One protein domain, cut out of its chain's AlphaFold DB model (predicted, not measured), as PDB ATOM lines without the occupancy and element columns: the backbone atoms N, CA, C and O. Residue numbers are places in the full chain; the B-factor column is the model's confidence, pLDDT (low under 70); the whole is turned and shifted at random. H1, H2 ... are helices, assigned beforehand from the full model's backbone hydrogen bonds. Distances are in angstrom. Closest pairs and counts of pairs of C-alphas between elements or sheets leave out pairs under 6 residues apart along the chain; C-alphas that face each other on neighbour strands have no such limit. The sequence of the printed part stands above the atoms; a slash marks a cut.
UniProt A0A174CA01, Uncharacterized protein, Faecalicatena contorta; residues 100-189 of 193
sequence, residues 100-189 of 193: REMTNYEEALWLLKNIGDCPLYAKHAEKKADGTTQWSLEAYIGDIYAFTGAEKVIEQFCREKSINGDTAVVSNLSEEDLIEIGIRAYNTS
ATOM      1  N   ARG A 100      55.274   0.969  11.176       85.88
ATOM      2  CA  ARG A 100      54.082   1.798  11.366       85.88
ATOM      3  C   ARG A 100      52.887   1.347  10.520       85.88
ATOM      4  O   ARG A 100      51.743   1.472  10.937       85.88
ATOM      5  N   GLU A 101      53.137   0.835   9.319       86.50
ATOM      6  CA  GLU A 101      52.070   0.321   8.455       86.50
ATOM      7  C   GLU A 101      51.392  -0.900   9.083       86.50
ATOM      8  O   GLU A 101      50.169  -1.020   9.022       86.50
ATOM      9  N   MET A 102      52.170  -1.761   9.748       91.00
ATOM     10  CA  MET A 102      51.645  -2.911  10.480       91.00
ATOM     11  C   MET A 102      50.799  -2.473  11.675       91.00
ATOM     12  O   MET A 102      49.691  -2.977  11.836       91.00
ATOM     13  N   THR A 103      51.275  -1.505  12.467       90.00
ATOM     14  CA  THR A 103      50.515  -1.000  13.623       90.00
ATOM     15  C   THR A 103      49.226  -0.304  13.197       90.00
ATOM     16  O   THR A 103      48.180  -0.567  13.776       90.00
ATOM     17  N   ASN A 104      49.267   0.523  12.144       89.06
ATOM     18  CA  ASN A 104      48.071   1.185  11.614       89.06
ATOM     19  C   ASN A 104      47.040   0.159  11.109       89.06
ATOM     20  O   ASN A 104      45.837   0.338  11.285       89.06
ATOM     21  N   TYR A 105      47.504  -0.917  10.464       94.31
ATOM     22  CA  TYR A 105      46.623  -1.978   9.983       94.31
ATOM     23  C   TYR A 105      45.980  -2.763  11.131       94.31
ATOM     24  O   TYR A 105      44.772  -2.989  11.123       94.31
ATOM     25  N   GLU A 106      46.771  -3.147  12.134       93.38
ATOM     26  CA  GLU A 106      46.268  -3.823  13.330       93.38
ATOM     27  C   GLU A 106      45.244  -2.959  14.084       93.38
ATOM     28  O   GLU A 106      44.196  -3.460  14.489       93.38
ATOM     29  N   GLU A 107      45.502  -1.654  14.206       92.25
ATOM     30  CA  GLU A 107      44.581  -0.685  14.807       92.25
ATOM     31  C   GLU A 107      43.252  -0.610  14.040       92.25
ATOM     32  O   GLU A 107      42.182  -0.687  14.644       92.25
ATOM     33  N   ALA A 108      43.289  -0.556  12.704       96.25
ATOM     34  CA  ALA A 108      42.080  -0.582  11.881       96.25
ATOM     35  C   ALA A 108      41.267  -1.873  12.078       96.25
ATOM     36  O   ALA A 108      40.043  -1.824  12.226       96.25
ATOM     37  N   LEU A 109      41.934  -3.029  12.155       95.88
ATOM     38  CA  LEU A 109      41.273  -4.296  12.473       95.88
ATOM     39  C   LEU A 109      40.644  -4.282  13.872       95.88
ATOM     40  O   LEU A 109      39.531  -4.785  14.060       95.88
ATOM     41  N   TRP A 110      41.339  -3.704  14.853       95.31
ATOM     42  CA  TRP A 110      40.839  -3.577  16.216       95.31
ATOM     43  C   TRP A 110      39.594  -2.688  16.268       95.31
ATOM     44  O   TRP A 110      38.615  -3.062  16.917       95.31
ATOM     45  N   LEU A 111      39.592  -1.566  15.544       95.31
ATOM     46  CA  LEU A 111      38.453  -0.649  15.450       95.31
ATOM     47  C   LEU A 111      37.219  -1.345  14.876       95.31
ATOM     48  O   LEU A 111      36.146  -1.295  15.478       95.31
ATOM     49  N   LEU A 112      37.388  -2.061  13.764       96.31
ATOM     50  CA  LEU A 112      36.311  -2.825  13.135       96.31
ATOM     51  C   LEU A 112      35.762  -3.914  14.065       96.31
ATOM     52  O   LEU A 112      34.548  -4.091  14.156       96.31
ATOM     53  N   LYS A 113      36.641  -4.625  14.781       94.75
ATOM     54  CA  LYS A 113      36.245  -5.710  15.689       94.75
ATOM     55  C   LYS A 113      35.531  -5.205  16.943       94.75
ATOM     56  O   LYS A 113      34.557  -5.822  17.369       94.75
ATOM     57  N   ASN A 114      36.032  -4.137  17.563       92.88
ATOM     58  CA  ASN A 114      35.642  -3.759  18.925       92.88
ATOM     59  C   ASN A 114      34.644  -2.604  18.981       92.88
ATOM     60  O   ASN A 114      33.851  -2.536  19.921       92.88
ATOM     61  N   ILE A 115      34.663  -1.706  17.992       94.06
ATOM     62  CA  ILE A 115      33.759  -0.554  17.932       94.06
ATOM     63  C   ILE A 115      33.063  -0.414  16.572       94.06
ATOM     64  O   ILE A 115      32.538   0.652  16.273       94.06
ATOM     65  N   GLY A 116      33.001  -1.485  15.771       96.06
ATOM     66  CA  GLY A 116      32.398  -1.485  14.431       96.06
ATOM     67  C   GLY A 116      30.972  -0.922  14.378       96.06
ATOM     68  O   GLY A 116      30.645  -0.163  13.473       96.06
ATOM     69  N   ASP A 117      30.145  -1.219  15.379       96.56
ATOM     70  CA  ASP A 117      28.754  -0.739  15.454       96.56
ATOM     71  C   ASP A 117      28.611   0.629  16.150       96.56
ATOM     72  O   ASP A 117      27.503   1.094  16.415       96.56
ATOM     73  N   CYS A 118      29.724   1.274  16.506       96.88
ATOM     74  CA  CYS A 118      29.718   2.580  17.155       96.88
ATOM     75  C   CYS A 118      29.681   3.717  16.124       96.88
ATOM     76  O   CYS A 118      30.238   3.573  15.032       96.88
ATOM     77  N   PRO A 119      29.064   4.864  16.460       98.12
ATOM     78  CA  PRO A 119      29.008   6.013  15.565       98.12
ATOM     79  C   PRO A 119      30.394   6.607  15.313       98.12
ATOM     80  O   PRO A 119      31.320   6.464  16.119       98.12
ATOM     81  N   LEU A 120      30.524   7.348  14.211       98.00
ATOM     82  CA  LEU A 120      31.759   8.083  13.942       98.00
ATOM     83  C   LEU A 120      31.966   9.240  14.933       98.00
ATOM     84  O   LEU A 120      33.067   9.400  15.453       98.00
ATOM     85  N   TYR A 121      30.912  10.007  15.234       97.19
ATOM     86  CA  TYR A 121      30.987  11.200  16.087       97.19
ATOM     87  C   TYR A 121      30.525  10.944  17.524       97.19
ATOM     88  O   TYR A 121      29.510  10.282  17.758       97.19
ATOM     89  N   ALA A 122      31.205  11.563  18.490       93.81
ATOM     90  CA  ALA A 122      30.903  11.437  19.915       93.81
ATOM     91  C   ALA A 122      29.523  12.005  20.278       93.81
ATOM     92  O   ALA A 122      28.847  11.481  21.160       93.81
ATOM     93  N   LYS A 123      29.061  13.036  19.556       94.25
ATOM     94  CA  LYS A 123      27.721  13.629  19.737       94.25
ATOM     95  C   LYS A 123      26.569  12.644  19.482       94.25
ATOM     96  O   LYS A 123      25.469  12.870  19.982       94.25
ATOM     97  N   HIS A 124      26.827  11.570  18.732       95.88
ATOM     98  CA  HIS A 124      25.855  10.517  18.415       95.88
ATOM     99  C   HIS A 124      26.012   9.275  19.296       95.88
ATOM    100  O   HIS A 124      25.251   8.324  19.145       95.88
ATOM    101  N   ALA A 125      26.986   9.262  20.210       91.81
ATOM    102  CA  ALA A 125      27.214   8.139  21.106       91.81
ATOM    103  C   ALA A 125      26.127   8.056  22.188       91.81
ATOM    104  O   ALA A 125      25.806   9.035  22.870       91.81
ATOM    105  N   GLU A 126      25.571   6.861  22.378       90.06
ATOM    106  CA  GLU A 126      24.492   6.650  23.339       90.06
ATOM    107  C   GLU A 126      25.004   6.571  24.782       90.06
ATOM    108  O   GLU A 126      26.053   5.990  25.073       90.06
ATOM    109  N   LYS A 127      24.220   7.097  25.729       89.31
ATOM    110  CA  LYS A 127      24.442   6.831  27.156       89.31
ATOM    111  C   LYS A 127      23.884   5.462  27.519       89.31
ATOM    112  O   LYS A 127      22.701   5.192  27.319       89.31
ATOM    113  N   LYS A 128      24.721   4.624  28.116       84.38
ATOM    114  CA  LYS A 128      24.352   3.306  28.630       84.38
ATOM    115  C   LYS A 128      23.712   3.422  30.014       84.38
ATOM    116  O   LYS A 128      23.903   4.396  30.743       84.38
ATOM    117  N   ALA A 129      22.965   2.387  30.395       85.81
ATOM    118  CA  ALA A 129      22.259   2.327  31.677       85.81
ATOM    119  C   ALA A 129      23.191   2.381  32.905       85.81
ATOM    120  O   ALA A 129      22.762   2.787  33.981       85.81
ATOM    121  N   ASP A 130      24.459   1.998  32.744       86.56
ATOM    122  CA  ASP A 130      25.494   2.058  33.782       86.56
ATOM    123  C   ASP A 130      26.140   3.451  33.930       86.56
ATOM    124  O   ASP A 130      27.065   3.626  34.721       86.56
ATOM    125  N   GLY A 131      25.651   4.447  33.183       83.12
ATOM    126  CA  GLY A 131      26.156   5.817  33.198       83.12
ATOM    127  C   GLY A 131      27.378   6.050  32.309       83.12
ATOM    128  O   GLY A 131      27.846   7.187  32.236       83.12
ATOM    129  N   THR A 132      27.883   5.023  31.619       81.44
ATOM    130  CA  THR A 132      28.958   5.177  30.631       81.44
ATOM    131  C   THR A 132      28.413   5.641  29.281       81.44
ATOM    132  O   THR A 132      27.237   5.452  28.966       81.44
ATOM    133  N   THR A 133      29.261   6.258  28.462       85.44
ATOM    134  CA  THR A 133      28.925   6.606  27.074       85.44
ATOM    135  C   THR A 133      29.473   5.523  26.147       85.44
ATOM    136  O   THR A 133      30.557   4.985  26.383       85.44
ATOM    137  N   GLN A 134      28.717   5.163  25.110       86.50
ATOM    138  CA  GLN A 134      29.204   4.340  24.007       86.50
ATOM    139  C   GLN A 134      30.487   4.948  23.422       86.50
ATOM    140  O   GLN A 134      30.687   6.161  23.439       86.50
ATOM    141  N   TRP A 135      31.368   4.095  22.909       90.69
ATOM    142  CA  TRP A 135      32.519   4.568  22.154       90.69
ATOM    143  C   TRP A 135      32.073   5.277  20.868       90.69
ATOM    144  O   TRP A 135      30.954   5.095  20.392       90.69
ATOM    145  N   SER A 136      32.966   6.080  20.305       95.06
ATOM    146  CA  SER A 136      32.865   6.614  18.945       95.06
ATOM    147  C   SER A 136      34.260   6.645  18.331       95.06
ATOM    148  O   SER A 136      35.252   6.611  19.069       95.06
ATOM    149  N   LEU A 137      34.346   6.725  17.002       96.31
ATOM    150  CA  LEU A 137      35.638   6.876  16.331       96.31
ATOM    151  C   LEU A 137      36.350   8.162  16.777       96.31
ATOM    152  O   LEU A 137      37.542   8.142  17.065       96.31
ATOM    153  N   GLU A 138      35.607   9.264  16.885       95.50
ATOM    154  CA  GLU A 138      36.105  10.556  17.357       95.50
ATOM    155  C   GLU A 138      36.725  10.464  18.756       95.50
ATOM    156  O   GLU A 138      37.852  10.915  18.949       95.50
ATOM    157  N   ALA A 139      36.016   9.853  19.712       91.00
ATOM    158  CA  ALA A 139      36.518   9.696  21.076       91.00
ATOM    159  C   ALA A 139      37.783   8.827  21.113       91.00
ATOM    160  O   ALA A 139      38.751   9.187  21.773       91.00
ATOM    161  N   TYR A 140      37.803   7.726  20.355       91.25
ATOM    162  CA  TYR A 140      38.977   6.859  20.268       91.25
ATOM    163  C   TYR A 140      40.206   7.606  19.731       91.25
ATOM    164  O   TYR A 140      41.261   7.604  20.361       91.25
ATOM    165  N   ILE A 141      40.068   8.287  18.591       88.12
ATOM    166  CA  ILE A 141      41.165   9.040  17.965       88.12
ATOM    167  C   ILE A 141      41.625  10.184  18.874       88.12
ATOM    168  O   ILE A 141      42.825  10.452  18.977       88.12
ATOM    169  N   GLY A 142      40.676  10.859  19.529       84.81
ATOM    170  CA  GLY A 142      40.972  11.933  20.466       84.81
ATOM    171  C   GLY A 142      41.789  11.457  21.665       84.81
ATOM    172  O   GLY A 142      42.742  12.136  22.046       84.81
ATOM    173  N   ASP A 143      41.477  10.274  22.195       83.69
ATOM    174  CA  ASP A 143      42.214   9.657  23.299       83.69
ATOM    175  C   ASP A 143      43.615   9.194  22.867       83.69
ATOM    176  O   ASP A 143      44.595   9.495  23.549       83.69
ATOM    177  N   ILE A 144      43.731   8.501  21.726       80.75
ATOM    178  CA  ILE A 144      45.008   7.942  21.248       80.75
ATOM    179  C   ILE A 144      46.023   9.035  20.913       80.75
ATOM    180  O   ILE A 144      47.195   8.915  21.269       80.75
ATOM    181  N   TYR A 145      45.593  10.117  20.261       74.12
ATOM    182  CA  TYR A 145      46.497  11.202  19.867       74.12
ATOM    183  C   TYR A 145      46.458  12.414  20.806       74.12
ATOM    184  O   TYR A 145      47.072  13.432  20.486       74.12
ATOM    185  N   ALA A 146      45.754  12.318  21.943       74.25
ATOM    186  CA  ALA A 146      45.539  13.411  22.897       74.25
ATOM    187  C   ALA A 146      45.108  14.722  22.203       74.25
ATOM    188  O   ALA A 146      45.654  15.799  22.453       74.25
ATOM    189  N   PHE A 147      44.147  14.619  21.282       75.31
ATOM    190  CA  PHE A 147      43.855  15.641  20.279       75.31
ATOM    191  C   PHE A 147      42.357  15.956  20.180       75.31
ATOM    192  O   PHE A 147      41.523  15.071  20.035       75.31
ATOM    193  N   THR A 148      42.002  17.243  20.179       78.75
ATOM    194  CA  THR A 148      40.599  17.702  20.138       78.75
ATOM    195  C   THR A 148      40.045  17.933  18.729       78.75
ATOM    196  O   THR A 148      38.885  18.305  18.585       78.75
ATOM    197  N   GLY A 149      40.835  17.740  17.668       87.50
ATOM    198  CA  GLY A 149      40.384  17.973  16.287       87.50
ATOM    199  C   GLY A 149      39.974  16.715  15.518       87.50
ATOM    200  O   GLY A 149      39.862  16.782  14.293       87.50
ATOM    201  N   ALA A 150      39.760  15.585  16.202       90.31
ATOM    202  CA  ALA A 150      39.342  14.330  15.575       90.31
ATOM    203  C   ALA A 150      38.045  14.492  14.758       90.31
ATOM    204  O   ALA A 150      37.981  14.013  13.626       90.31
ATOM    205  N   GLU A 151      37.065  15.252  15.269       94.69
ATOM    206  CA  GLU A 151      35.798  15.534  14.574       94.69
ATOM    207  C   GLU A 151      36.038  16.113  13.173       94.69
ATOM    208  O   GLU A 151      35.516  15.600  12.187       94.69
ATOM    209  N   LYS A 152      36.903  17.131  13.063       95.50
ATOM    210  CA  LYS A 152      37.195  17.808  11.789       95.50
ATOM    211  C   LYS A 152      37.890  16.895  10.785       95.50
ATOM    212  O   LYS A 152      37.632  16.994   9.586       95.50
ATOM    213  N   VAL A 153      38.778  16.022  11.261       96.00
ATOM    214  CA  VAL A 153      39.470  15.043  10.410       96.00
ATOM    215  C   VAL A 153      38.461  14.058   9.821       96.00
ATOM    216  O   VAL A 153      38.462  13.831   8.609       96.00
ATOM    217  N   ILE A 154      37.567  13.528  10.661       97.19
ATOM    218  CA  ILE A 154      36.511  12.598  10.247       97.19
ATOM    219  C   ILE A 154      35.520  13.295   9.304       97.19
ATOM    220  O   ILE A 154      35.170  12.730   8.269       97.19
ATOM    221  N   GLU A 155      35.113  14.532   9.599       97.69
ATOM    222  CA  GLU A 155      34.191  15.314   8.766       97.69
ATOM    223  C   GLU A 155      34.768  15.563   7.369       97.69
ATOM    224  O   GLU A 155      34.098  15.339   6.355       97.69
ATOM    225  N   GLN A 156      36.029  15.994   7.300       97.38
ATOM    226  CA  GLN A 156      36.713  16.196   6.030       97.38
ATOM    227  C   GLN A 156      36.781  14.900   5.221       97.38
ATOM    228  O   GLN A 156      36.476  14.914   4.026       97.38
ATOM    229  N   PHE A 157      37.147  13.796   5.867       97.75
ATOM    230  CA  PHE A 157      37.216  12.493   5.223       97.75
ATOM    231  C   PHE A 157      35.850  12.040   4.686       97.75
ATOM    232  O   PHE A 157      35.720  11.687   3.513       97.75
ATOM    233  N   CYS A 158      34.803  12.120   5.514       97.88
ATOM    234  CA  CYS A 158      33.444  11.746   5.129       97.88
ATOM    235  C   CYS A 158      32.954  12.566   3.930       97.88
ATOM    236  O   CYS A 158      32.385  12.009   2.993       97.88
ATOM    237  N   ARG A 159      33.233  13.877   3.912       97.50
ATOM    238  CA  ARG A 159      32.902  14.755   2.784       97.50
ATOM    239  C   ARG A 159      33.596  14.318   1.494       97.50
ATOM    240  O   ARG A 159      32.958  14.278   0.448       97.50
ATOM    241  N   GLU A 160      34.884  13.989   1.558       97.56
ATOM    242  CA  GLU A 160      35.666  13.543   0.395       97.56
ATOM    243  C   GLU A 160      35.169  12.202  -0.161       97.56
ATOM    244  O   GLU A 160      35.129  12.014  -1.376       97.56
ATOM    245  N   LYS A 161      34.728  11.292   0.715       96.31
ATOM    246  CA  LYS A 161      34.215   9.963   0.345       96.31
ATOM    247  C   LYS A 161      32.698   9.919   0.127       96.31
ATOM    248  O   LYS A 161      32.161   8.857  -0.166       96.31
ATOM    249  N   SER A 162      32.001  11.056   0.232       96.88
ATOM    250  CA  SER A 162      30.531  11.137   0.157       96.88
ATOM    251  C   SER A 162      29.809  10.218   1.162       96.88
ATOM    252  O   SER A 162      28.760   9.650   0.862       96.88
ATOM    253  N   ILE A 163      30.370  10.082   2.366       97.00
ATOM    254  CA  ILE A 163      29.810   9.314   3.485       97.00
ATOM    255  C   ILE A 163      29.004  10.257   4.383       97.00
ATOM    256  O   ILE A 163      29.474  11.333   4.752       97.00
ATOM    257  N   ASN A 164      27.794   9.851   4.776       97.44
ATOM    258  CA  ASN A 164      27.019  10.590   5.771       97.44
ATOM    259  C   ASN A 164      27.491  10.241   7.192       97.44
ATOM    260  O   ASN A 164      26.981   9.303   7.805       97.44
ATOM    261  N   GLY A 165      28.451  11.008   7.713       95.81
ATOM    262  CA  GLY A 165      29.039  10.764   9.033       95.81
ATOM    263  C   GLY A 165      28.055  10.854  10.207       95.81
ATOM    264  O   GLY A 165      28.305  10.247  11.241       95.81
ATOM    265  N   ASP A 166      26.924  11.559  10.061       97.25
ATOM    266  CA  ASP A 166      25.930  11.665  11.138       97.25
ATOM    267  C   ASP A 166      25.126  10.373  11.347       97.25
ATOM    268  O   ASP A 166      24.526  10.181  12.400       97.25
ATOM    269  N   THR A 167      25.104   9.485  10.350       97.19
ATOM    270  CA  THR A 167      24.399   8.195  10.421       97.19
ATOM    271  C   THR A 167      25.326   6.994  10.284       97.19
ATOM    272  O   THR A 167      24.880   5.864  10.460       97.19
ATOM    273  N   ALA A 168      26.584   7.218   9.907       98.00
ATOM    274  CA  ALA A 168      27.551   6.155   9.708       98.00
ATOM    275  C   ALA A 168      28.083   5.619  11.044       98.00
ATOM    276  O   ALA A 168      28.260   6.352  12.022       98.00
ATOM    277  N   VAL A 169      28.396   4.330  11.034       98.38
ATOM    278  CA  VAL A 169      29.145   3.630  12.074       98.38
ATOM    279  C   VAL A 169      30.522   3.231  11.549       98.38
ATOM    280  O   VAL A 169      30.773   3.267  10.343       98.38
ATOM    281  N   VAL A 170      31.427   2.841  12.444       98.06
ATOM    282  CA  VAL A 170      32.811   2.468  12.098       98.06
ATOM    283  C   VAL A 170      32.871   1.368  11.033       98.06
ATOM    284  O   VAL A 170      33.695   1.453  10.129       98.06
ATOM    285  N   SER A 171      31.969   0.384  11.059       98.25
ATOM    286  CA  SER A 171      31.928  -0.707  10.077       98.25
ATOM    287  C   SER A 171      31.462  -0.280   8.676       98.25
ATOM    288  O   SER A 171      31.536  -1.075   7.739       98.25
ATOM    289  N   ASN A 172      31.012   0.971   8.489       98.19
ATOM    290  CA  ASN A 172      30.807   1.551   7.158       98.19
ATOM    291  C   ASN A 172      32.112   2.010   6.484       98.19
ATOM    292  O   ASN A 172      32.078   2.344   5.301       98.19
ATOM    293  N   LEU A 173      33.231   2.044   7.212       98.25
ATOM    294  CA  LEU A 173      34.558   2.395   6.709       98.25
ATOM    295  C   LEU A 173      35.362   1.124   6.416       98.25
ATOM    296  O   LEU A 173      35.273   0.139   7.149       98.25
ATOM    297  N   SER A 174      36.161   1.144   5.348       97.88
ATOM    298  CA  SER A 174      37.130   0.074   5.089       97.88
ATOM    299  C   SER A 174      38.341   0.164   6.025       97.88
ATOM    300  O   SER A 174      38.574   1.178   6.686       97.88
ATOM    301  N   GLU A 175      39.155  -0.894   6.046       97.06
ATOM    302  CA  GLU A 175      40.455  -0.897   6.728       97.06
ATOM    303  C   GLU A 175      41.340   0.256   6.226       97.06
ATOM    304  O   GLU A 175      41.937   0.972   7.028       97.06
ATOM    305  N   GLU A 176      41.385   0.483   4.906       97.44
ATOM    306  CA  GLU A 176      42.157   1.583   4.320       97.44
ATOM    307  C   GLU A 176      41.624   2.963   4.727       97.44
ATOM    308  O   GLU A 176      42.415   3.866   5.000       97.44
ATOM    309  N   ASP A 177      40.301   3.129   4.807       98.00
ATOM    310  CA  ASP A 177      39.685   4.389   5.227       98.00
ATOM    311  C   ASP A 177      40.044   4.726   6.686       98.00
ATOM    312  O   ASP A 177      40.397   5.866   6.994       98.00
ATOM    313  N   LEU A 178      40.014   3.735   7.585       97.81
ATOM    314  CA  LEU A 178      40.392   3.911   8.993       97.81
ATOM    315  C   LEU A 178      41.878   4.254   9.152       97.81
ATOM    316  O   LEU A 178      42.217   5.156   9.921       97.81
ATOM    317  N   ILE A 179      42.754   3.601   8.383       95.06
ATOM    318  CA  ILE A 179      44.188   3.925   8.344       95.06
ATOM    319  C   ILE A 179      44.400   5.364   7.872       95.06
ATOM    320  O   ILE A 179      45.182   6.106   8.466       95.06
ATOM    321  N   GLU A 180      43.705   5.782   6.815       96.38
ATOM    322  CA  GLU A 180      43.825   7.132   6.270       96.38
ATOM    323  C   GLU A 180      43.375   8.196   7.283       96.38
ATOM    324  O   GLU A 180      44.074   9.194   7.485       96.38
ATOM    325  N   ILE A 181      42.250   7.970   7.969       95.31
ATOM    326  CA  ILE A 181      41.778   8.843   9.051       95.31
ATOM    327  C   ILE A 181      42.818   8.914  10.180       95.31
ATOM    328  O   ILE A 181      43.158  10.019  10.613       95.31
ATOM    329  N   GLY A 182      43.361   7.774  10.620       91.62
ATOM    330  CA  GLY A 182      44.390   7.712  11.664       91.62
ATOM    331  C   GLY A 182      45.659   8.483  11.291       91.62
ATOM    332  O   GLY A 182      46.140   9.309  12.065       91.62
ATOM    333  N   ILE A 183      46.153   8.320  10.059       90.06
ATOM    334  CA  ILE A 183      47.319   9.063   9.548       90.06
ATOM    335  C   ILE A 183      47.048  10.573   9.530       90.06
ATOM    336  O   ILE A 183      47.900  11.360   9.952       90.06
ATOM    337  N   ARG A 184      45.868  11.003   9.064       93.31
ATOM    338  CA  ARG A 184      45.480  12.424   9.054       93.31
ATOM    339  C   ARG A 184      45.401  12.991  10.472       93.31
ATOM    340  O   ARG A 184      45.921  14.081  10.712       93.31
ATOM    341  N   ALA A 185      44.797  12.258  11.405       89.56
ATOM    342  CA  ALA A 185      44.701  12.660  12.804       89.56
ATOM    343  C   ALA A 185      46.083  12.775  13.449       89.56
ATOM    344  O   ALA A 185      46.407  13.822  14.008       89.56
ATOM    345  N   TYR A 186      46.940  11.770  13.266       85.38
ATOM    346  CA  TYR A 186      48.316  11.820  13.736       85.38
ATOM    347  C   TYR A 186      49.062  13.033  13.180       85.38
ATOM    348  O   TYR A 186      49.655  13.776  13.956       85.38
ATOM    349  N   ASN A 187      49.004  13.279  11.868       87.06
ATOM    350  CA  ASN A 187      49.693  14.405  11.226       87.06
ATOM    351  C   ASN A 187      49.172  15.776  11.673       87.06
ATOM    352  O   ASN A 187      49.926  16.744  11.643       87.06
ATOM    353  N   THR A 188      47.907  15.855  12.084       85.25
ATOM    354  CA  THR A 188      47.278  17.097  12.557       85.25
ATOM    355  C   THR A 188      47.493  17.321  14.058       85.25
ATOM    356  O   THR A 188      47.474  18.460  14.512       85.25
ATOM    357  N   SER A 189      47.688  16.250  14.830       77.81
ATOM    358  CA  SER A 189      47.918  16.316  16.275       77.81
ATOM    359  C   SER A 189      49.325  16.802  16.637       77.81
ATOM    360  O   SER A 189      50.291  16.569  15.898       77.81
TER     361      SER A 189
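Overview. This is residues 100 to 189 of the 193 residues of an uncharacterized protein of Faecalicatena contorta (UniProt A0A174CA01). Four short helices cross one another in a small cluster, with H4 bridging H1 and H3: the first part of H4 meets H1, and residues 181 to 185 meet H3. H2 fills in close to H4 and meets the first residues of H3, while a narrow loop around Ala 129, in the long link from H1 to H2, sticks out from the helices and makes much of the length. The printed part has 90 residues with four named helices, in the order H1, H2, H3, H4, and no named strand; the class is all helix, and the packing of the helices is mostly crossed. The whole is compact, with a radius of gyration of the C-alphas of 12.3 A and spans of 38 by 26 by 23 A.

Along the chain. The printed part opens with H1, residues 100 to 115, which is 21.5 A from first to last C-alpha and begins with C-alpha 100 at (54.082, 1.798, 11.366). Residues 116 to 136 hold no named element. H2, residues 137 to 144, is 10.6 A long and begins with C-alpha 137 at (35.638, 6.876, 16.331). H3, residues 150 to 161, is 16.7 A long. Residues 162 to 174 again hold no named element. H4, residues 175 to 188, is 20.1 A long and ends with C-alpha 188 at (47.278, 17.097, 12.557).

Arrangement. H1 and H4 touch at a steep tilt of 67 degrees and run opposite ways; their closest C-alphas, those of Ala 108 and Glu 175, are 5.4 A apart. H4 touches H3 with residues 181 to 185 alone, at a steep tilt of 48 degrees, opposite ways; the closest C-alphas are those of Val 153 and Ala 185, 6.2 A apart. H3 touches H2 with residues 150 to 154 alone, at a steep tilt of 45 degrees, opposite ways, and the C-alphas of Glu 138 and Ala 150 are the closest, at 5.3 A. H2 and H4 are close but not clearly touching, with the C-alphas of Ile 141 and Gly 182 the closest at 7.2 A. H1 and H2 are also close but not clearly touching, the closest C-alphas being those of Ile 115 and Leu 137, 7.8 A apart. H1 and H3 are apart. In H1, H2, H3 and H4 every O i to N i+4 pair is within hydrogen-bond range.

Size, cuts and confidence. The two C-alphas farthest apart, those of Glu 101 and Ala 129, are 37.8 A apart. The links from H1 to H2, of 21 residues, and from H3 to H4, of 13 residues, are long; the link of 5 residues from H2 to H3 is tight. The printed part has no cut. The mean pLDDT of the printed part is 92.3, and no printed residue is under 70.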